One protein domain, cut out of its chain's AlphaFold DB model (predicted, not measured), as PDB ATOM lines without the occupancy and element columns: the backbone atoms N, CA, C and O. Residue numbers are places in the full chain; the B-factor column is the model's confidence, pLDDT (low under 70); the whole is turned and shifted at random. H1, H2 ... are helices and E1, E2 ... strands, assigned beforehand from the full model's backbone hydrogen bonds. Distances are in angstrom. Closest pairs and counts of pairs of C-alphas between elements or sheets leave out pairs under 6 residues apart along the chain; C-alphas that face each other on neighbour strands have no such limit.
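What this domain is: This is residues 69 to 231 of the 415 residues of an uncharacterized protein of Mytilus coruscus (UniProt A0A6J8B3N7). A long helical hairpin, H2 and H3, has a small three-stranded sheet at its open end, while residues 128 to 152, round its turn, stick out free. The long helix H5 starts at the sheet end and slants away past H3, and the short H1 packs on the sheet-end part of H2. Here 163 residues are printed, with five named helices and three named strands, in the order H1 E1 E2 H2 H3 H4 E3 H5; the sheet, E2 E1 E3, is antiparallel and the class mostly helix. The whole is loose, with a radius of gyration of the C-alphas of 21.1 A, and spans 72 by 37 by 28 A.

How they stand to each other: Start at H1, residues 69 to 84, which touches H2, residues 106 to 135, with residues 77 to 82 alone; the closest C-alphas, of Ser 81 and Lys 111, are 6.0 A apart. Next find the hairpin of E1, residues 90 to 94, and E2, residues 100 to 105, with N 91 and O 104 at 2.9 A. H2 and H3, residues 143 to 178, touch at a shallow tilt of 25 degrees, opposite ways, closest at the C-alphas of Tyr 120 and Leu 163, 6.1 A. H4, residues 180 to 183, meets H3 only through their link. E3, residues 190 to 193, is antiparallel to E1, with N 92 and O 191 at 2.9 A. H5, residues 196 to 231, touches H3 with residues 202 to 213 alone, at a steep tilt of 42 degrees; the C-alphas of Ala 175 and Lys 206 are closest, 5.8 A. Every O i to N i+4 pair is within hydrogen-bond range in H2 and H3, 11 of 12 in H1 and 29 of 32 in H5; H4 is too short for one.

Where its parts are: Find C-alpha 69 at (200.448, 17.053, 229.751), where H1 begins. H2 runs 44.5 A, and H3 52.3 A from C-alpha 143 at (169.583, -5.901, 211.805). H5 runs 49.6 A, with a kink of 37 degrees near residue 223, to C-alpha 231 at (172.057, -1.742, 238.588).

The domain as a whole: The farthest C-alphas, of Lys 97 and Gln 139, are 74.3 A apart. The printed part has no cut and no long link. The model's pLDDT is under 70 at residues 69 to 88, 133 to 137 and 180 to 192.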
ATOM      1  N   ASN A  69     199.743  17.494 228.540       54.47
ATOM      2  CA  ASN A  69     200.448  17.053 229.751       54.47
ATOM      3  C   ASN A  69     200.458  15.521 229.919       54.47
ATOM      4  O   ASN A  69     201.335  14.967 230.580       54.47
ATOM      5  N   LEU A  70     199.464  14.820 229.362       51.53
ATOM      6  CA  LEU A  70     199.427  13.359 229.371       51.53
ATOM      7  C   LEU A  70     200.349  12.795 228.284       51.53
ATOM      8  O   LEU A  70     201.080  11.845 228.544       51.53
ATOM      9  N   TRP A  71     200.343  13.398 227.094       55.03
ATOM     10  CA  TRP A  71     201.214  13.005 225.987       55.03
ATOM     11  C   TRP A  71     202.692  13.262 226.272       55.03
ATOM     12  O   TRP A  71     203.501  12.394 225.967       55.03
ATOM     13  N   GLU A  72     203.040  14.380 226.907       56.69
ATOM     14  CA  GLU A  72     204.409  14.678 227.346       56.69
ATOM     15  C   GLU A  72     204.893  13.648 228.370       56.69
ATOM     16  O   GLU A  72     205.965  13.082 228.201       56.69
ATOM     17  N   LYS A  73     204.061  13.277 229.351       57.12
ATOM     18  CA  LYS A  73     204.406  12.223 230.322       57.12
ATOM     19  C   LYS A  73     204.521  10.837 229.697       57.12
ATOM     20  O   LYS A  73     205.383  10.061 230.094       57.12
ATOM     21  N   VAL A  74     203.657  10.499 228.737       57.56
ATOM     22  CA  VAL A  74     203.749   9.235 227.986       57.56
ATOM     23  C   VAL A  74     205.009   9.221 227.122       57.56
ATOM     24  O   VAL A  74     205.675   8.192 227.046       57.56
ATOM     25  N   HIS A  75     205.361  10.355 226.515       62.25
ATOM     26  CA  HIS A  75     206.569  10.521 225.718       62.25
ATOM     27  C   HIS A  75     207.838  10.428 226.574       62.25
ATOM     28  O   HIS A  75     208.703   9.629 226.246       62.25
ATOM     29  N   GLU A  76     207.907  11.113 227.719       59.91
ATOM     30  CA  GLU A  76     209.003  10.980 228.691       59.91
ATOM     31  C   GLU A  76     209.157   9.532 229.174       59.91
ATOM     32  O   GLU A  76     210.266   9.005 229.250       59.91
ATOM     33  N   TRP A  77     208.045   8.842 229.452       59.56
ATOM     34  CA  TRP A  77     208.073   7.428 229.829       59.56
ATOM     35  C   TRP A  77     208.587   6.538 228.688       59.56
ATOM     36  O   TRP A  77     209.303   5.564 228.928       59.56
ATOM     37  N   PHE A  78     208.264   6.884 227.440       60.00
ATOM     38  CA  PHE A  78     208.716   6.185 226.240       60.00
ATOM     39  C   PHE A  78     210.207   6.418 225.954       60.00
ATOM     40  O   PHE A  78     210.938   5.459 225.703       60.00
ATOM     41  N   GLU A  79     210.685   7.658 226.054       60.00
ATOM     42  CA  GLU A  79     212.102   8.006 225.906       60.00
ATOM     43  C   GLU A  79     212.952   7.357 227.002       60.00
ATOM     44  O   GLU A  79     213.999   6.768 226.720       60.00
ATOM     45  N   MET A  80     212.463   7.364 228.245       57.09
ATOM     46  CA  MET A  80     213.114   6.682 229.364       57.09
ATOM     47  C   MET A  80     213.134   5.161 229.153       57.09
ATOM     48  O   MET A  80     214.165   4.534 229.360       57.09
ATOM     49  N   SER A  81     212.043   4.544 228.688       54.84
ATOM     50  CA  SER A  81     211.975   3.084 228.494       54.84
ATOM     51  C   SER A  81     212.667   2.534 227.254       54.84
ATOM     52  O   SER A  81     213.052   1.363 227.260       54.84
ATOM     53  N   SER A  82     212.859   3.356 226.222       51.66
ATOM     54  CA  SER A  82     213.337   2.884 224.919       51.66
ATOM     55  C   SER A  82     214.711   3.419 224.522       51.66
ATOM     56  O   SER A  82     215.420   2.719 223.808       51.66
ATOM     57  N   LEU A  83     215.091   4.630 224.953       52.88
ATOM     58  CA  LEU A  83     216.295   5.318 224.458       52.88
ATOM     59  C   LEU A  83     217.355   5.563 225.540       52.88
ATOM     60  O   LEU A  83     218.543   5.546 225.232       52.88
ATOM     61  N   LYS A  84     216.952   5.794 226.797       52.91
ATOM     62  CA  LYS A  84     217.886   6.213 227.861       52.91
ATOM     63  C   LYS A  84     218.525   5.053 228.636       52.91
ATOM     64  O   LYS A  84     219.643   5.189 229.119       52.91
ATOM     65  N   TYR A  85     217.843   3.911 228.728       57.31
ATOM     66  CA  TYR A  85     218.285   2.758 229.516       57.31
ATOM     67  C   TYR A  85     218.455   1.502 228.651       57.31
ATOM     68  O   TYR A  85     217.760   0.505 228.823       57.31
ATOM     69  N   ASP A  86     219.421   1.545 227.731       53.22
ATOM     70  CA  ASP A  86     220.003   0.348 227.090       53.22
ATOM     71  C   ASP A  86     221.096  -0.301 227.973       53.22
ATOM     72  O   ASP A  86     221.854  -1.169 227.542       53.22
ATOM     73  N   GLY A  87     221.196   0.130 229.237       56.72
ATOM     74  CA  GLY A  87     222.129  -0.413 230.216       56.72
ATOM     75  C   GLY A  87     221.735  -1.826 230.644       56.72
ATOM     76  O   GLY A  87     220.581  -2.073 230.988       56.72
ATOM     77  N   ASN A  88     222.713  -2.737 230.661       65.50
ATOM     78  CA  ASN A  88     222.580  -4.111 231.149       65.50
ATOM     79  C   ASN A  88     222.217  -4.116 232.644       65.50
ATOM     80  O   ASN A  88     223.103  -4.253 233.483       65.50
ATOM     81  N   CYS A  89     220.934  -3.940 232.977       72.44
ATOM     82  CA  CYS A  89     220.419  -4.114 234.329       72.44
ATOM     83  C   CYS A  89     219.919  -5.545 234.514       72.44
ATOM     84  O   CYS A  89     218.766  -5.863 234.207       72.44
ATOM     85  N   SER A  90     220.798  -6.410 235.022       75.69
ATOM     86  CA  SER A  90     220.476  -7.814 235.257       75.69
ATOM     87  C   SER A  90     220.498  -8.181 236.737       75.69
ATOM     88  O   SER A  90     221.356  -7.762 237.520       75.69
ATOM     89  N   ARG A  91     219.515  -8.993 237.127       73.56
ATOM     90  CA  ARG A  91     219.473  -9.667 238.423       73.56
ATOM     91  C   ARG A  91     219.946 -11.092 238.235       73.56
ATOM     92  O   ARG A  91     219.305 -11.851 237.516       73.56
ATOM     93  N   ILE A  92     221.002 -11.470 238.941       77.31
ATOM     94  CA  ILE A  92     221.553 -12.821 238.909       77.31
ATOM     95  C   ILE A  92     221.262 -13.511 240.242       77.31
ATOM     96  O   ILE A  92     221.562 -12.973 241.307       77.31
ATOM     97  N   HIS A  93     220.667 -14.699 240.182       78.94
ATOM     98  CA  HIS A  93     220.465 -15.595 241.317       78.94
ATOM     99  C   HIS A  93     221.523 -16.701 241.309       78.94
ATOM    100  O   HIS A  93     221.755 -17.322 240.269       78.94
ATOM    101  N   TYR A  94     222.116 -16.977 242.467       78.19
ATOM    102  CA  TYR A  94     223.073 -18.054 242.693       78.19
ATOM    103  C   TYR A  94     222.482 -19.124 243.613       78.19
ATOM    104  O   TYR A  94     221.754 -18.818 244.555       78.19
ATOM    105  N   ASP A  95     222.810 -20.390 243.365       78.19
ATOM    106  CA  ASP A  95     222.499 -21.469 244.300       78.19
ATOM    107  C   ASP A  95     223.414 -21.412 245.537       78.19
ATOM    108  O   ASP A  95     224.398 -20.672 245.589       78.19
ATOM    109  N   GLY A  96     223.131 -22.246 246.544       73.00
ATOM    110  CA  GLY A  96     223.971 -22.363 247.745       73.00
ATOM    111  C   GLY A  96     225.403 -22.864 247.488       73.00
ATOM    112  O   GLY A  96     226.174 -22.982 248.436       73.00
ATOM    113  N   LYS A  97     225.762 -23.173 246.233       77.94
ATOM    114  CA  LYS A  97     227.105 -23.565 245.783       77.94
ATOM    115  C   LYS A  97     227.786 -22.457 244.962       77.94
ATOM    116  O   LYS A  97     228.881 -22.678 244.454       77.94
ATOM    117  N   GLY A  98     227.159 -21.284 244.823       71.75
ATOM    118  CA  GLY A  98     227.688 -20.150 244.067       71.75
ATOM    119  C   GLY A  98     227.548 -20.278 242.545       71.75
ATOM    120  O   GLY A  98     228.160 -19.502 241.813       71.75
ATOM    121  N   LYS A  99     226.757 -21.231 242.032       80.94
ATOM    122  CA  LYS A  99     226.477 -21.362 240.597       80.94
ATOM    123  C   LYS A  99     225.293 -20.481 240.212       80.94
ATOM    124  O   LYS A  99     224.274 -20.475 240.891       80.94
ATOM    125  N   LYS A 100     225.409 -19.778 239.085       79.75
ATOM    126  CA  LYS A 100     224.328 -18.980 238.491       79.75
ATOM    127  C   LYS A 100     223.138 -19.871 238.100       79.75
ATOM    128  O   LYS A 100     223.304 -20.809 237.321       79.75
ATOM    129  N   VAL A 101     221.964 -19.559 238.642       79.31
ATOM    130  CA  VAL A 101     220.698 -20.289 238.462       79.31
ATOM    131  C   VAL A 101     219.742 -19.538 237.540       79.31
ATOM    132  O   VAL A 101     219.115 -20.152 236.686       79.31
ATOM    133  N   GLU A 102     219.628 -18.220 237.696       79.81
ATOM    134  CA  GLU A 102     218.678 -17.392 236.944       79.81
ATOM    135  C   GLU A 102     219.315 -16.027 236.668       79.81
ATOM    136  O   GLU A 102     219.972 -15.464 237.545       79.81
ATOM    137  N   GLU A 103     219.131 -15.498 235.460       80.19
ATOM    138  CA  GLU A 103     219.407 -14.099 235.134       80.19
ATOM    139  C   GLU A 103     218.140 -13.461 234.594       80.19
ATOM    140  O   GLU A 103     217.519 -13.983 233.671       80.19
ATOM    141  N   ILE A 104     217.757 -12.341 235.189       78.25
ATOM    142  CA  ILE A 104     216.551 -11.606 234.838       78.25
ATOM    143  C   ILE A 104     216.983 -10.248 234.311       78.25
ATOM    144  O   ILE A 104     217.600  -9.477 235.046       78.25
ATOM    145  N   ASP A 105     216.635  -9.960 233.063       81.31
ATOM    146  CA  ASP A 105     216.873  -8.668 232.423       81.31
ATOM    147  C   ASP A 105     215.716  -7.706 232.726       81.31
ATOM    148  O   ASP A 105     214.615  -7.843 232.187       81.31
ATOM    149  N   LEU A 106     215.933  -6.756 233.640       76.44
ATOM    150  CA  LEU A 106     214.898  -5.809 234.073       76.44
ATOM    151  C   LEU A 106     214.453  -4.840 232.952       76.44
ATOM    152  O   LEU A 106     213.245  -4.600 232.851       76.44
ATOM    153  N   PRO A 107     215.348  -4.313 232.092       79.94
ATOM    154  CA  PRO A 107     214.982  -3.523 230.918       79.94
ATOM    155  C   PRO A 107     213.977  -4.217 229.993       79.94
ATOM    156  O   PRO A 107     213.026  -3.576 229.546       79.94
ATOM    157  N   SER A 108     214.108  -5.529 229.760       78.94
ATOM    158  CA  SER A 108     213.125  -6.290 228.972       78.94
ATOM    159  C   SER A 108     211.717  -6.261 229.577       78.94
ATOM    160  O   SER A 108     210.737  -6.130 228.839       78.94
ATOM    161  N   PHE A 109     211.584  -6.314 230.909       77.06
ATOM    162  CA  PHE A 109     210.279  -6.166 231.571       77.06
ATOM    163  C   PHE A 109     209.710  -4.759 231.398       77.06
ATOM    164  O   PHE A 109     208.530  -4.613 231.080       77.06
ATOM    165  N   MET A 110     210.546  -3.732 231.556       78.19
ATOM    166  CA  MET A 110     210.121  -2.343 231.398       78.19
ATOM    167  C   MET A 110     209.673  -2.046 229.958       78.19
ATOM    168  O   MET A 110     208.638  -1.411 229.759       78.19
ATOM    169  N   LYS A 111     210.387  -2.572 228.951       80.69
ATOM    170  CA  LYS A 111     210.003  -2.489 227.530       80.69
ATOM    171  C   LYS A 111     208.667  -3.200 227.265       80.69
ATOM    172  O   LYS A 111     207.799  -2.642 226.593       80.69
ATOM    173  N   ALA A 112     208.463  -4.395 227.828       82.69
ATOM    174  CA  ALA A 112     207.207  -5.138 227.683       82.69
ATOM    175  C   ALA A 112     206.006  -4.395 228.299       82.69
ATOM    176  O   ALA A 112     204.946  -4.297 227.680       82.69
ATOM    177  N   GLU A 113     206.171  -3.823 229.489       81.06
ATOM    178  CA  GLU A 113     205.145  -3.005 230.146       81.06
ATOM    179  C   GLU A 113     204.846  -1.710 229.388       81.06
ATOM    180  O   GLU A 113     203.677  -1.377 229.189       81.06
ATOM    181  N   GLY A 114     205.895  -1.024 228.920       79.12
ATOM    182  CA  GLY A 114     205.834   0.104 227.985       79.12
ATOM    183  C   GLY A 114     204.948  -0.182 226.784       79.12
ATOM    184  O   GLY A 114     204.001   0.558 226.501       79.12
ATOM    185  N   GLY A 115     205.220  -1.306 226.120       81.81
ATOM    186  CA  GLY A 115     204.461  -1.762 224.962       81.81
ATOM    187  C   GLY A 115     202.983  -1.997 225.272       81.81
ATOM    188  O   GLY A 115     202.121  -1.516 224.537       81.81
ATOM    189  N   VAL A 116     202.669  -2.685 226.376       84.69
ATOM    190  CA  VAL A 116     201.273  -2.965 226.761       84.69
ATOM    191  C   VAL A 116     200.519  -1.688 227.137       84.69
ATOM    192  O   VAL A 116     199.371  -1.520 226.724       84.69
ATOM    193  N   LEU A 117     201.152  -0.763 227.861       79.56
ATOM    194  CA  LEU A 117     200.536   0.512 228.232       79.56
ATOM    195  C   LEU A 117     200.256   1.383 226.996       79.56
ATOM    196  O   LEU A 117     199.172   1.952 226.870       79.56
ATOM    197  N   CYS A 118     201.197   1.430 226.050       81.75
ATOM    198  CA  CYS A 118     201.019   2.123 224.775       81.75
ATOM    199  C   CYS A 118     199.866   1.512 223.960       81.75
ATOM    200  O   CYS A 118     198.965   2.232 223.520       81.75
ATOM    201  N   ALA A 119     199.829   0.181 223.838       83.25
ATOM    202  CA  ALA A 119     198.740  -0.528 223.168       83.25
ATOM    203  C   ALA A 119     197.378  -0.242 223.825       83.25
ATOM    204  O   ALA A 119     196.394  -0.006 223.122       83.25
ATOM    205  N   TYR A 120     197.321  -0.196 225.159       82.38
ATOM    206  CA  TYR A 120     196.113   0.150 225.908       82.38
ATOM    207  C   TYR A 120     195.621   1.573 225.604       82.38
ATOM    208  O   TYR A 120     194.439   1.764 225.314       82.38
ATOM    209  N   ILE A 121     196.508   2.571 225.614       79.38
ATOM    210  CA  ILE A 121     196.150   3.970 225.326       79.38
ATOM    211  C   ILE A 121     195.651   4.121 223.884       79.38
ATOM    212  O   ILE A 121     194.598   4.724 223.661       79.38
ATOM    213  N   LEU A 122     196.362   3.539 222.912       83.12
ATOM    214  CA  LEU A 122     195.959   3.559 221.502       83.12
ATOM    215  C   LEU A 122     194.597   2.892 221.297       83.12
ATOM    216  O   LEU A 122     193.749   3.416 220.572       83.12
ATOM    217  N   PHE A 123     194.358   1.775 221.982       85.81
ATOM    218  CA  PHE A 123     193.077   1.085 221.954       85.81
ATOM    219  C   PHE A 123     191.942   1.959 222.515       85.81
ATOM    220  O   PHE A 123     190.909   2.131 221.864       85.81
ATOM    221  N   VAL A 124     192.132   2.570 223.692       81.31
ATOM    222  CA  VAL A 124     191.134   3.468 224.306       81.31
ATOM    223  C   VAL A 124     190.844   4.669 223.405       81.31
ATOM    224  O   VAL A 124     189.684   5.060 223.248       81.31
ATOM    225  N   PHE A 125     191.873   5.243 222.782       77.75
ATOM    226  CA  PHE A 125     191.722   6.337 221.828       77.75
ATOM    227  C   PHE A 125     190.902   5.914 220.598       77.75
ATOM    228  O   PHE A 125     189.943   6.600 220.238       77.75
ATOM    229  N   GLY A 126     191.201   4.747 220.016       81.50
ATOM    230  CA  GLY A 126     190.426   4.172 218.913       81.50
ATOM    231  C   GLY A 126     188.950   3.967 219.271       81.50
ATOM    232  O   GLY A 126     188.065   4.394 218.529       81.50
ATOM    233  N   CYS A 127     188.668   3.416 220.454       80.38
ATOM    234  CA  CYS A 127     187.301   3.248 220.957       80.38
ATOM    235  C   CYS A 127     186.554   4.585 221.115       80.38
ATOM    236  O   CYS A 127     185.374   4.681 220.769       80.38
ATOM    237  N   ARG A 128     187.227   5.643 221.593       77.44
ATOM    238  CA  ARG A 128     186.623   6.985 221.692       77.44
ATOM    239  C   ARG A 128     186.272   7.558 220.321       77.44
ATOM    240  O   ARG A 128     185.192   8.129 220.168       77.44
ATOM    241  N   LEU A 129     187.139   7.380 219.325       76.06
ATOM    242  CA  LEU A 129     186.864   7.818 217.954       76.06
ATOM    243  C   LEU A 129     185.642   7.102 217.362       76.06
ATOM    244  O   LEU A 129     184.769   7.764 216.796       76.06
ATOM    245  N   LEU A 130     185.529   5.785 217.564       77.56
ATOM    246  CA  LEU A 130     184.364   5.006 217.127       77.56
ATOM    247  C   LEU A 130     183.062   5.519 217.764       77.56
ATOM    248  O   LEU A 130     182.070   5.733 217.065       77.56
ATOM    249  N   SER A 131     183.082   5.813 219.067       72.12
ATOM    250  CA  SER A 131     181.914   6.345 219.781       72.12
ATOM    251  C   SER A 131     181.432   7.692 219.218       72.12
ATOM    252  O   SER A 131     180.228   7.926 219.076       72.12
ATOM    253  N   ILE A 132     182.356   8.576 218.825       72.00
ATOM    254  CA  ILE A 132     182.012   9.871 218.221       72.00
ATOM    255  C   ILE A 132     181.298   9.679 216.877       72.00
ATOM    256  O   ILE A 132     180.308  10.366 216.612       72.00
ATOM    257  N   CYS A 133     181.749   8.738 216.045       68.44
ATOM    258  CA  CYS A 133     181.101   8.434 214.767       68.44
ATOM    259  C   CYS A 133     179.637   8.005 214.950       68.44
ATOM    260  O   CYS A 133     178.767   8.416 214.180       68.44
ATOM    261  N   ASP A 134     179.339   7.264 216.016       66.00
ATOM    262  CA  ASP A 134     177.994   6.761 216.291       66.00
ATOM    263  C   ASP A 134     176.998   7.834 216.732       66.00
ATOM    264  O   ASP A 134     175.813   7.766 216.397       66.00
ATOM    265  N   THR A 135     177.463   8.860 217.448       60.78
ATOM    266  CA  THR A 135     176.590   9.950 217.922       60.78
ATOM    267  C   THR A 135     176.006  10.809 216.797       60.78
ATOM    268  O   THR A 135     174.978  11.455 216.996       60.78
ATOM    269  N   LYS A 136     176.608  10.797 215.600       63.41
ATOM    270  CA  LYS A 136     176.205  11.627 214.450       63.41
ATOM    271  C   LYS A 136     175.289  10.909 213.451       63.41
ATOM    272  O   LYS A 136     175.144  11.357 212.312       63.41
ATOM    273  N   ARG A 137     174.682   9.786 213.841       65.06
ATOM    274  CA  ARG A 137     173.914   8.937 212.922       65.06
ATOM    275  C   ARG A 137     172.671   9.642 212.361       65.06
ATOM    276  O   ARG A 137     171.862  10.184 213.109       65.06
ATOM    277  N   LYS A 138     172.502   9.568 211.033       72.19
ATOM    278  CA  LYS A 138     171.360  10.137 210.283       72.19
ATOM    279  C   LYS A 138     170.398   9.094 209.695       72.19
ATOM    280  O   LYS A 138     169.380   9.470 209.128       72.19
ATOM    281  N   GLN A 139     170.718   7.803 209.791       76.94
ATOM    282  CA  GLN A 139     169.946   6.709 209.187       76.94
ATOM    283  C   GLN A 139     169.726   5.567 210.183       76.94
ATOM    284  O   GLN A 139     170.519   5.384 211.105       76.94
ATOM    285  N   ARG A 140     168.659   4.786 209.982       79.50
ATOM    286  CA  ARG A 140     168.368   3.588 210.785       79.50
ATOM    287  C   ARG A 140     169.374   2.481 210.495       79.50
ATOM    288  O   ARG A 140     169.771   2.288 209.348       79.50
ATOM    289  N   ILE A 141     169.732   1.730 211.529       79.88
ATOM    290  CA  ILE A 141     170.630   0.581 211.404       79.88
ATOM    291  C   ILE A 141     169.846  -0.632 210.885       79.88
ATOM    292  O   ILE A 141     168.693  -0.851 211.274       79.88
ATOM    293  N   LYS A 142     170.468  -1.444 210.026       81.31
ATOM    294  CA  LYS A 142     169.917  -2.747 209.635       81.31
ATOM    295  C   LYS A 142     170.208  -3.784 210.717       81.31
ATOM    296  O   LYS A 142     171.227  -3.720 211.394       81.31
ATOM    297  N   ARG A 143     169.361  -4.810 210.835       75.31
ATOM    298  CA  ARG A 143     169.583  -5.901 211.805       75.31
ATOM    299  C   ARG A 143     170.963  -6.568 211.648       75.31
ATOM    300  O   ARG A 143     171.609  -6.842 212.651       75.31
ATOM    301  N   ALA A 144     171.422  -6.780 210.413       75.81
ATOM    302  CA  ALA A 144     172.736  -7.369 210.137       75.81
ATOM    303  C   ALA A 144     173.898  -6.509 210.668       75.81
ATOM    304  O   ALA A 144     174.854  -7.040 211.230       75.81
ATOM    305  N   ASP A 145     173.783  -5.184 210.553       78.31
ATOM    306  CA  ASP A 145     174.808  -4.254 211.030       78.31
ATOM    307  C   ASP A 145     174.844  -4.210 212.566       78.31
ATOM    308  O   ASP A 145     175.917  -4.085 213.150       78.31
ATOM    309  N   VAL A 146     173.691  -4.366 213.233       75.38
ATOM    310  CA  VAL A 146     173.627  -4.481 214.701       75.38
ATOM    311  C   VAL A 146     174.286  -5.760 215.193       75.38
ATOM    312  O   VAL A 146     175.054  -5.711 216.145       75.38
ATOM    313  N   GLU A 147     174.040  -6.895 214.543       76.12
ATOM    314  CA  GLU A 147     174.682  -8.154 214.931       76.12
ATOM    315  C   GLU A 147     176.205  -8.094 214.715       76.12
ATOM    316  O   GLU A 147     176.990  -8.459 215.592       76.12
ATOM    317  N   GLY A 148     176.634  -7.535 213.576       77.12
ATOM    318  CA  GLY A 148     178.047  -7.277 213.296       77.12
ATOM    319  C   GLY A 148     178.684  -6.347 214.328       77.12
ATOM    320  O   GLY A 148     179.800  -6.597 214.792       77.12
ATOM    321  N   ARG A 149     177.951  -5.315 214.757       77.06
ATOM    322  CA  ARG A 149     178.374  -4.414 215.824       77.06
ATOM    323  C   ARG A 149     178.460  -5.118 217.173       77.06
ATOM    324  O   ARG A 149     179.485  -4.964 217.817       77.06
ATOM    325  N   LYS A 150     177.465  -5.908 217.592       75.50
ATOM    326  CA  LYS A 150     177.511  -6.660 218.860       75.50
ATOM    327  C   LYS A 150     178.744  -7.561 218.920       75.50
ATOM    328  O   LYS A 150     179.443  -7.596 219.929       75.50
ATOM    329  N   LYS A 151     179.068  -8.228 217.808       76.19
ATOM    330  CA  LYS A 151     180.295  -9.025 217.684       76.19
ATOM    331  C   LYS A 151     181.558  -8.161 217.772       76.19
ATOM    332  O   LYS A 151     182.518  -8.546 218.435       76.19
ATOM    333  N   CYS A 152     181.563  -6.995 217.128       80.69
ATOM    334  CA  CYS A 152     182.669  -6.042 217.198       80.69
ATOM    335  C   CYS A 152     182.865  -5.492 218.621       80.69
ATOM    336  O   CYS A 152     183.975  -5.542 219.134       80.69
ATOM    337  N   GLU A 153     181.801  -5.046 219.286       77.31
ATOM    338  CA  GLU A 153     181.809  -4.549 220.665       77.31
ATOM    339  C   GLU A 153     182.247  -5.634 221.654       77.31
ATOM    340  O   GLU A 153     183.072  -5.366 222.524       77.31
ATOM    341  N   GLY A 154     181.776  -6.873 221.473       79.88
ATOM    342  CA  GLY A 154     182.255  -8.025 222.235       79.88
ATOM    343  C   GLY A 154     183.761  -8.230 222.067       79.88
ATOM    344  O   GLY A 154     184.487  -8.317 223.055       79.88
ATOM    345  N   ASN A 155     184.261  -8.222 220.829       80.88
ATOM    346  CA  ASN A 155     185.696  -8.331 220.558       80.88
ATOM    347  C   ASN A 155     186.494  -7.169 221.170       80.88
ATOM    348  O   ASN A 155     187.550  -7.401 221.754       80.88
ATOM    349  N   LEU A 156     185.994  -5.934 221.074       84.69
ATOM    350  CA  LEU A 156     186.615  -4.760 221.691       84.69
ATOM    351  C   LEU A 156     186.681  -4.908 223.216       84.69
ATOM    352  O   LEU A 156     187.721  -4.637 223.810       84.69
ATOM    353  N   PHE A 157     185.610  -5.391 223.849       82.00
ATOM    354  CA  PHE A 157     185.604  -5.677 225.280       82.00
ATOM    355  C   PHE A 157     186.665  -6.718 225.654       82.00
ATOM    356  O   PHE A 157     187.426  -6.491 226.593       82.00
ATOM    357  N   PHE A 158     186.771  -7.819 224.904       82.75
ATOM    358  CA  PHE A 158     187.796  -8.834 225.160       82.75
ATOM    359  C   PHE A 158     189.213  -8.286 224.979       82.75
ATOM    360  O   PHE A 158     190.051  -8.526 225.841       82.75
ATOM    361  N   ILE A 159     189.481  -7.498 223.932       86.56
ATOM    362  CA  ILE A 159     190.795  -6.863 223.732       86.56
ATOM    363  C   ILE A 159     191.121  -5.924 224.901       86.56
ATOM    364  O   ILE A 159     192.206  -6.011 225.476       86.56
ATOM    365  N   TRP A 160     190.177  -5.065 225.297       86.50
ATOM    366  CA  TRP A 160     190.341  -4.157 226.433       86.50
ATOM    367  C   TRP A 160     190.626  -4.905 227.739       86.50
ATOM    368  O   TRP A 160     191.541  -4.549 228.487       86.50
ATOM    369  N   PHE A 161     189.857  -5.960 228.001       81.94
ATOM    370  CA  PHE A 161     189.993  -6.782 229.192       81.94
ATOM    371  C   PHE A 161     191.334  -7.525 229.206       81.94
ATOM    372  O   PHE A 161     192.045  -7.488 230.209       81.94
ATOM    373  N   SER A 162     191.740  -8.119 228.079       83.69
ATOM    374  CA  SER A 162     193.039  -8.781 227.926       83.69
ATOM    375  C   SER A 162     194.210  -7.821 228.124       83.69
ATOM    376  O   SER A 162     195.152  -8.172 228.829       83.69
ATOM    377  N   LEU A 163     194.148  -6.602 227.574       85.56
ATOM    378  CA  LEU A 163     195.174  -5.574 227.794       85.56
ATOM    379  C   LEU A 163     195.237  -5.146 229.265       85.56
ATOM    380  O   LEU A 163     196.325  -4.997 229.819       85.56
ATOM    381  N   SER A 164     194.082  -5.015 229.922       81.25
ATOM    382  CA  SER A 164     193.999  -4.669 231.346       81.25
ATOM    383  C   SER A 164     194.602  -5.762 232.238       81.25
ATOM    384  O   SER A 164     195.362  -5.463 233.164       81.25
ATOM    385  N   ILE A 165     194.318  -7.037 231.939       83.50
ATOM    386  CA  ILE A 165     194.922  -8.184 232.632       83.50
ATOM    387  C   ILE A 165     196.425  -8.227 232.376       83.50
ATOM    388  O   ILE A 165     197.188  -8.310 233.334       83.50
ATOM    389  N   ALA A 166     196.861  -8.143 231.115       86.19
ATOM    390  CA  ALA A 166     198.277  -8.179 230.760       86.19
ATOM    391  C   ALA A 166     199.055  -7.069 231.482       86.19
ATOM    392  O   ALA A 166     200.084  -7.343 232.094       86.19
ATOM    393  N   SER A 167     198.513  -5.847 231.506       84.00
ATOM    394  CA  SER A 167     199.100  -4.717 232.232       84.00
ATOM    395  C   SER A 167     199.198  -4.987 233.738       84.00
ATOM    396  O   SER A 167     200.218  -4.691 234.355       84.00
ATOM    397  N   SER A 168     198.160  -5.576 234.337       80.69
ATOM    398  CA  SER A 168     198.122  -5.873 235.777       80.69
ATOM    399  C   SER A 168     199.086  -6.998 236.171       80.69
ATOM    400  O   SER A 168     199.767  -6.915 237.197       80.69
ATOM    401  N   VAL A 169     199.175  -8.045 235.344       84.62
ATOM    402  CA  VAL A 169     200.087  -9.182 235.534       84.62
ATOM    403  C   VAL A 169     201.536  -8.734 235.382       84.62
ATOM    404  O   VAL A 169     202.337  -9.005 236.272       84.62
ATOM    405  N   LEU A 170     201.865  -8.001 234.313       84.81
ATOM    406  CA  LEU A 170     203.217  -7.478 234.110       84.81
ATOM    407  C   LEU A 170     203.626  -6.551 235.259       84.81
ATOM    408  O   LEU A 170     204.678  -6.769 235.853       84.81
ATOM    409  N   CYS A 171     202.747  -5.628 235.674       83.50
ATOM    410  CA  CYS A 171     203.001  -4.755 236.822       83.50
ATOM    411  C   CYS A 171     203.299  -5.550 238.104       83.50
ATOM    412  O   CYS A 171     204.232  -5.215 238.837       83.50
ATOM    413  N   SER A 172     202.535  -6.612 238.376       82.56
ATOM    414  CA  SER A 172     202.726  -7.469 239.556       82.56
ATOM    415  C   SER A 172     204.040  -8.254 239.490       82.56
ATOM    416  O   SER A 172     204.756  -8.343 240.489       82.56
ATOM    417  N   ILE A 173     204.397  -8.777 238.311       84.25
ATOM    418  CA  ILE A 173     205.677  -9.461 238.086       84.25
ATOM    419  C   ILE A 173     206.833  -8.476 238.290       84.25
ATOM    420  O   ILE A 173     207.712  -8.755 239.106       84.25
ATOM    421  N   GLY A 174     206.806  -7.307 237.644       81.88
ATOM    422  CA  GLY A 174     207.821  -6.266 237.815       81.88
ATOM    423  C   GLY A 174     207.972  -5.845 239.280       81.88
ATOM    424  O   GLY A 174     209.083  -5.783 239.802       81.88
ATOM    425  N   ALA A 175     206.857  -5.664 239.993       81.75
ATOM    426  CA  ALA A 175     206.855  -5.302 241.406       81.75
ATOM    427  C   ALA A 175     207.478  -6.394 242.288       81.75
ATOM    428  O   ALA A 175     208.322  -6.095 243.131       81.75
ATOM    429  N   SER A 176     207.126  -7.665 242.061       80.88
ATOM    430  CA  SER A 176     207.680  -8.805 242.809       80.88
ATOM    431  C   SER A 176     209.197  -8.956 242.645       80.88
ATOM    432  O   SER A 176     209.876  -9.481 243.530       80.88
ATOM    433  N   LYS A 177     209.747  -8.486 241.519       77.88
ATOM    434  CA  LYS A 177     211.180  -8.572 241.223       77.88
ATOM    435  C   LYS A 177     211.978  -7.386 241.776       77.88
ATOM    436  O   LYS A 177     213.165  -7.580 242.028       77.88
ATOM    437  N   VAL A 178     211.342  -6.228 241.999       76.75
ATOM    438  CA  VAL A 178     211.998  -4.958 242.385       76.75
ATOM    439  C   VAL A 178     211.729  -4.550 243.843       76.75
ATOM    440  O   VAL A 178     212.655  -4.174 244.551       76.75
ATOM    441  N   ILE A 179     210.488  -4.651 244.341       75.00
ATOM    442  CA  ILE A 179     210.084  -4.103 245.656       75.00
ATOM    443  C   ILE A 179     210.745  -4.795 246.861       75.00
ATOM    444  O   ILE A 179     211.195  -4.081 247.762       75.00
ATOM    445  N   PRO A 180     210.841  -6.140 246.932       68.50
ATOM    446  CA  PRO A 180     211.415  -6.810 248.102       68.50
ATOM    447  C   PRO A 180     212.850  -6.373 248.439       68.50
ATOM    448  O   PRO A 180     213.275  -6.522 249.579       68.50
ATOM    449  N   PHE A 181     213.579  -5.797 247.482       61.91
ATOM    450  CA  PHE A 181     215.007  -5.505 247.592       61.91
ATOM    451  C   PHE A 181     215.326  -4.045 247.941       61.91
ATOM    452  O   PHE A 181     216.463  -3.747 248.278       61.91
ATOM    453  N   TYR A 182     214.346  -3.130 247.931       61.56
ATOM    454  CA  TYR A 182     214.551  -1.767 248.454       61.56
ATOM    455  C   TYR A 182     214.584  -1.734 249.995       61.56
ATOM    456  O   TYR A 182     215.123  -0.806 250.590       61.56
ATOM    457  N   LYS A 183     213.996  -2.747 250.656       55.25
ATOM    458  CA  LYS A 183     213.874  -2.834 252.124       55.25
ATOM    459  C   LYS A 183     214.692  -3.948 252.788       55.25
ATOM    460  O   LYS A 183     214.851  -3.888 254.003       55.25
ATOM    461  N   TYR A 184     215.179  -4.944 252.045       51.66
ATOM    462  CA  TYR A 184     215.952  -6.058 252.605       51.66
ATOM    463  C   TYR A 184     217.394  -6.041 252.116       51.66
ATOM    464  O   TYR A 184     217.657  -6.148 250.919       51.66
ATOM    465  N   ASP A 185     218.301  -5.950 253.085       50.25
ATOM    466  CA  ASP A 185     219.728  -6.153 252.904       50.25
ATOM    467  C   ASP A 185     219.980  -7.526 252.260       50.25
ATOM    468  O   ASP A 185     219.319  -8.526 252.569       50.25
ATOM    469  N   VAL A 186     220.890  -7.533 251.297       54.78
ATOM    470  CA  VAL A 186     221.113  -8.575 250.292       54.78
ATOM    471  C   VAL A 186     221.194  -9.969 250.928       54.78
ATOM    472  O   VAL A 186     222.114 -10.278 251.685       54.78
ATOM    473  N   SER A 187     220.263 -10.869 250.589       55.28
ATOM    474  CA  SER A 187     220.496 -12.293 250.844       55.28
ATOM    475  C   SER A 187     221.703 -12.732 250.007       55.28
ATOM    476  O   SER A 187     221.798 -12.375 248.834       55.28
ATOM    477  N   LYS A 188     222.629 -13.503 250.599       58.22
ATOM    478  CA  LYS A 188     223.947 -13.891 250.031       58.22
ATOM    479  C   LYS A 188     223.924 -14.557 248.636       58.22
ATOM    480  O   LYS A 188     224.979 -14.875 248.103       58.22
ATOM    481  N   ASN A 189     222.746 -14.764 248.053       66.19
ATOM    482  CA  ASN A 189     222.505 -15.527 246.835       66.19
ATOM    483  C   ASN A 189     222.102 -14.658 245.627       66.19
ATOM    484  O   ASN A 189     221.766 -15.216 244.587       66.19
ATOM    485  N   TYR A 190     222.096 -13.324 245.722       67.94
ATOM    486  CA  TYR A 190     221.741 -12.454 244.590       67.94
ATOM    487  C   TYR A 190     222.784 -11.364 244.345       67.94
ATOM    488  O   TYR A 190     223.265 -10.742 245.287       67.94
ATOM    489  N   THR A 191     223.073 -11.083 243.073       68.81
ATOM    490  CA  THR A 191     223.840  -9.901 242.649       68.81
ATOM    491  C   THR A 191     223.065  -9.128 241.593       68.81
ATOM    492  O   THR A 191     222.457  -9.736 240.708       68.81
ATOM    493  N   PHE A 192     223.128  -7.802 241.658       68.31
ATOM    494  CA  PHE A 192     222.556  -6.917 240.651       68.31
ATOM    495  C   PHE A 192     223.672  -6.129 239.986       68.31
ATOM    496  O   PHE A 192     224.431  -5.441 240.664       68.31
ATOM    497  N   ASN A 193     223.722  -6.195 238.663       74.06
ATOM    498  CA  ASN A 193     224.485  -5.252 237.864       74.06
ATOM    499  C   ASN A 193     223.468  -4.270 237.314       74.06
ATOM    500  O   ASN A 193     222.903  -4.555 236.276       74.06
ATOM    501  N   CYS A 194     223.153  -3.195 238.037       70.62
ATOM    502  CA  CYS A 194     222.182  -2.189 237.606       70.62
ATOM    503  C   CYS A 194     222.679  -0.790 237.955       70.62
ATOM    504  O   CYS A 194     223.260  -0.582 239.019       70.62
ATOM    505  N   ASP A 195     222.398   0.164 237.074       72.88
ATOM    506  CA  ASP A 195     222.561   1.580 237.375       72.88
ATOM    507  C   ASP A 195     221.607   1.993 238.512       72.88
ATOM    508  O   ASP A 195     220.431   1.602 238.536       72.88
ATOM    509  N   SER A 196     222.118   2.752 239.482       73.31
ATOM    510  CA  SER A 196     221.359   3.180 240.659       73.31
ATOM    511  C   SER A 196     220.232   4.147 240.286       73.31
ATOM    512  O   SER A 196     219.163   4.104 240.905       73.31
ATOM    513  N   GLU A 197     220.424   4.951 239.232       76.44
ATOM    514  CA  GLU A 197     219.400   5.850 238.690       76.44
ATOM    515  C   GLU A 197     218.235   5.051 238.084       76.44
ATOM    516  O   GLU A 197     217.073   5.273 238.442       76.44
ATOM    517  N   PHE A 198     218.545   4.037 237.264       75.88
ATOM    518  CA  PHE A 198     217.551   3.134 236.675       75.88
ATOM    519  C   PHE A 198     216.727   2.405 237.739       75.88
ATOM    520  O   PHE A 198     215.496   2.375 237.676       75.88
ATOM    521  N   TYR A 199     217.401   1.818 238.731       74.88
ATOM    522  CA  TYR A 199     216.735   1.044 239.773       74.88
ATOM    523  C   TYR A 199     215.798   1.919 240.620       74.88
ATOM    524  O   TYR A 199     214.655   1.532 240.872       74.88
ATOM    525  N   SER A 200     216.247   3.119 241.007       78.12
ATOM    526  CA  SER A 200     215.432   4.096 241.742       78.12
ATOM    527  C   SER A 200     214.200   4.527 240.940       78.12
ATOM    528  O   SER A 200     213.077   4.510 241.454       78.12
ATOM    529  N   PHE A 201     214.383   4.840 239.653       81.00
ATOM    530  CA  PHE A 201     213.285   5.179 238.754       81.00
ATOM    531  C   PHE A 201     212.265   4.039 238.648       81.00
ATOM    532  O   PHE A 201     211.073   4.253 238.885       81.00
ATOM    533  N   TYR A 202     212.717   2.821 238.338       78.25
ATOM    534  CA  TYR A 202     211.826   1.684 238.117       78.25
ATOM    535  C   TYR A 202     211.094   1.272 239.404       78.25
ATOM    536  O   TYR A 202     209.894   1.001 239.371       78.25
ATOM    537  N   HIS A 203     211.761   1.322 240.560       82.06
ATOM    538  CA  HIS A 203     211.131   1.115 241.864       82.06
ATOM    539  C   HIS A 203     210.003   2.126 242.134       82.06
ATOM    540  O   HIS A 203     208.880   1.735 242.467       82.06
ATOM    541  N   ASN A 204     210.263   3.421 241.936       81.81
ATOM    542  CA  ASN A 204     209.259   4.467 242.144       81.81
ATOM    543  C   ASN A 204     208.102   4.358 241.141       81.81
ATOM    544  O   ASN A 204     206.939   4.517 241.520       81.81
ATOM    545  N   ALA A 205     208.395   4.001 239.887       80.25
ATOM    546  CA  ALA A 205     207.379   3.719 238.880       80.25
ATOM    547  C   ALA A 205     206.472   2.552 239.303       80.25
ATOM    548  O   ALA A 205     205.254   2.650 239.156       80.25
ATOM    549  N   LYS A 206     207.022   1.480 239.896       83.50
ATOM    550  CA  LYS A 206     206.230   0.346 240.403       83.50
ATOM    551  C   LYS A 206     205.322   0.718 241.556       83.50
ATOM    552  O   LYS A 206     204.164   0.308 241.562       83.50
ATOM    553  N   ILE A 207     205.820   1.499 242.510       81.69
ATOM    554  CA  ILE A 207     204.993   1.998 243.613       81.69
ATOM    555  C   ILE A 207     203.836   2.828 243.052       81.69
ATOM    556  O   ILE A 207     202.682   2.552 243.376       81.69
ATOM    557  N   GLY A 208     204.126   3.784 242.164       80.38
ATOM    558  CA  GLY A 208     203.099   4.610 241.527       80.38
ATOM    559  C   GLY A 208     202.065   3.778 240.764       80.38
ATOM    560  O   GLY A 208     200.863   3.973 240.934       80.38
ATOM    561  N   GLN A 209     202.517   2.797 239.980       80.44
ATOM    562  CA  GLN A 209     201.638   1.882 239.254       80.44
ATOM    563  C   GLN A 209     200.756   1.061 240.200       80.44
ATOM    564  O   GLN A 209     199.547   1.021 239.998       80.44
ATOM    565  N   LEU A 210     201.304   0.446 241.251       80.81
ATOM    566  CA  LEU A 210     200.517  -0.346 242.204       80.81
ATOM    567  C   LEU A 210     199.465   0.495 242.932       80.81
ATOM    568  O   LEU A 210     198.334   0.042 243.093       80.81
ATOM    569  N   VAL A 211     199.812   1.726 243.320       80.88
ATOM    570  CA  VAL A 211     198.881   2.667 243.963       80.88
ATOM    571  C   VAL A 211     197.698   3.010 243.051       80.88
ATOM    572  O   VAL A 211     196.619   3.299 243.554       80.88
ATOM    573  N   VAL A 212     197.855   2.931 241.727       79.81
ATOM    574  CA  VAL A 212     196.767   3.161 240.762       79.81
ATOM    575  C   VAL A 212     196.041   1.863 240.395       79.81
ATOM    576  O   VAL A 212     194.812   1.808 240.426       79.81
ATOM    577  N   PHE A 213     196.776   0.796 240.071       79.12
ATOM    578  CA  PHE A 213     196.208  -0.465 239.595       79.12
ATOM    579  C   PHE A 213     195.457  -1.229 240.683       79.12
ATOM    580  O   PHE A 213     194.429  -1.825 240.378       79.12
ATOM    581  N   VAL A 214     195.915  -1.208 241.940       77.19
ATOM    582  CA  VAL A 214     195.242  -1.940 243.027       77.19
ATOM    583  C   VAL A 214     193.844  -1.365 243.299       77.19
ATOM    584  O   VAL A 214     192.881  -2.137 243.259       77.19
ATOM    585  N   PRO A 215     193.658  -0.039 243.482       82.50
ATOM    586  CA  PRO A 215     192.321   0.544 243.571       82.50
ATOM    587  C   PRO A 215     191.493   0.345 242.304       82.50
ATOM    588  O   PRO A 215     190.291   0.119 242.402       82.50
ATOM    589  N   TYR A 216     192.110   0.394 241.119       78.44
ATOM    590  CA  TYR A 216     191.394   0.192 239.859       78.44
ATOM    591  C   TYR A 216     190.877  -1.245 239.701       78.44
ATOM    592  O   TYR A 216     189.722  -1.455 239.335       78.44
ATOM    593  N   ALA A 217     191.687  -2.245 240.049       77.19
ATOM    594  CA  ALA A 217     191.278  -3.645 240.075       77.19
ATOM    595  C   ALA A 217     190.175  -3.877 241.118       77.19
ATOM    596  O   ALA A 217     189.160  -4.502 240.809       77.19
ATOM    597  N   ALA A 218     190.322  -3.315 242.323       82.25
ATOM    598  CA  ALA A 218     189.281  -3.361 243.347       82.25
ATOM    599  C   ALA A 218     187.976  -2.709 242.858       82.25
ATOM    600  O   ALA A 218     186.900  -3.277 243.034       82.25
ATOM    601  N   TYR A 219     188.064  -1.563 242.179       84.12
ATOM    602  CA  TYR A 219     186.926  -0.888 241.562       84.12
ATOM    603  C   TYR A 219     186.241  -1.763 240.508       84.12
ATOM    604  O   TYR A 219     185.020  -1.885 240.540       84.12
ATOM    605  N   ILE A 220     186.996  -2.417 239.617       80.12
ATOM    606  CA  ILE A 220     186.442  -3.341 238.614       80.12
ATOM    607  C   ILE A 220     185.711  -4.502 239.294       80.12
ATOM    608  O   ILE A 220     184.590  -4.828 238.908       80.12
ATOM    609  N   LEU A 221     186.306  -5.101 240.328       81.94
ATOM    610  CA  LEU A 221     185.675  -6.190 241.077       81.94
ATOM    611  C   LEU A 221     184.383  -5.719 241.761       81.94
ATOM    612  O   LEU A 221     183.344  -6.358 241.615       81.94
ATOM    613  N   ILE A 222     184.406  -4.568 242.439       84.56
ATOM    614  CA  ILE A 222     183.211  -3.959 243.045       84.56
ATOM    615  C   ILE A 222     182.150  -3.674 241.975       84.56
ATOM    616  O   ILE A 222     180.966  -3.954 242.179       84.56
ATOM    617  N   ALA A 223     182.552  -3.155 240.816       81.06
ATOM    618  CA  ALA A 223     181.643  -2.867 239.720       81.06
ATOM    619  C   ALA A 223     180.954  -4.144 239.215       81.06
ATOM    620  O   ALA A 223     179.727  -4.179 239.123       81.06
ATOM    621  N   ILE A 224     181.723  -5.205 238.955       82.12
ATOM    622  CA  ILE A 224     181.223  -6.482 238.428       82.12
ATOM    623  C   ILE A 224     180.330  -7.203 239.439       82.12
ATOM    624  O   ILE A 224     179.240  -7.645 239.082       82.12
ATOM    625  N   PHE A 225     180.767  -7.310 240.695       85.25
ATOM    626  CA  PHE A 225     180.097  -8.154 241.687       85.25
ATOM    627  C   PHE A 225     179.021  -7.430 242.501       85.25
ATOM    628  O   PHE A 225     178.144  -8.088 243.056       85.25
ATOM    629  N   ILE A 226     179.047  -6.095 242.576       86.94
ATOM    630  CA  ILE A 226     178.122  -5.324 243.424       86.94
ATOM    631  C   ILE A 226     177.303  -4.334 242.598       86.94
ATOM    632  O   ILE A 226     176.072  -4.342 242.670       86.94
ATOM    633  N   VAL A 227     177.961  -3.474 241.815       84.31
ATOM    634  CA  VAL A 227     177.278  -2.357 241.136       84.31
ATOM    635  C   VAL A 227     176.403  -2.851 239.990       84.31
ATOM    636  O   VAL A 227     175.237  -2.470 239.925       84.31
ATOM    637  N   ILE A 228     176.918  -3.716 239.112       82.62
ATOM    638  CA  ILE A 228     176.170  -4.228 237.956       82.62
ATOM    639  C   ILE A 228     174.927  -5.016 238.398       82.62
ATOM    640  O   ILE A 228     173.844  -4.688 237.910       82.62
ATOM    641  N   PRO A 229     174.998  -5.985 239.335       84.12
ATOM    642  CA  PRO A 229     173.812  -6.709 239.792       84.12
ATOM    643  C   PRO A 229     172.738  -5.786 240.379       84.12
ATOM    644  O   PRO A 229     171.571  -5.876 239.995       84.12
ATOM    645  N   LYS A 230     173.126  -4.838 241.246       85.31
ATOM    646  CA  LYS A 230     172.189  -3.842 241.795       85.31
ATOM    647  C   LYS A 230     171.617  -2.934 240.706       85.31
ATOM    648  O   LYS A 230     170.424  -2.637 240.714       85.31
ATOM    649  N   GLY A 231     172.451  -2.534 239.749       86.00
ATOM    650  CA  GLY A 231     172.057  -1.742 238.588       86.00
ATOM    651  C   GLY A 231     171.018  -2.452 237.722       86.00
ATOM    652  O   GLY A 231     170.044  -1.823 237.322       86.00
TER     653      GLY A 231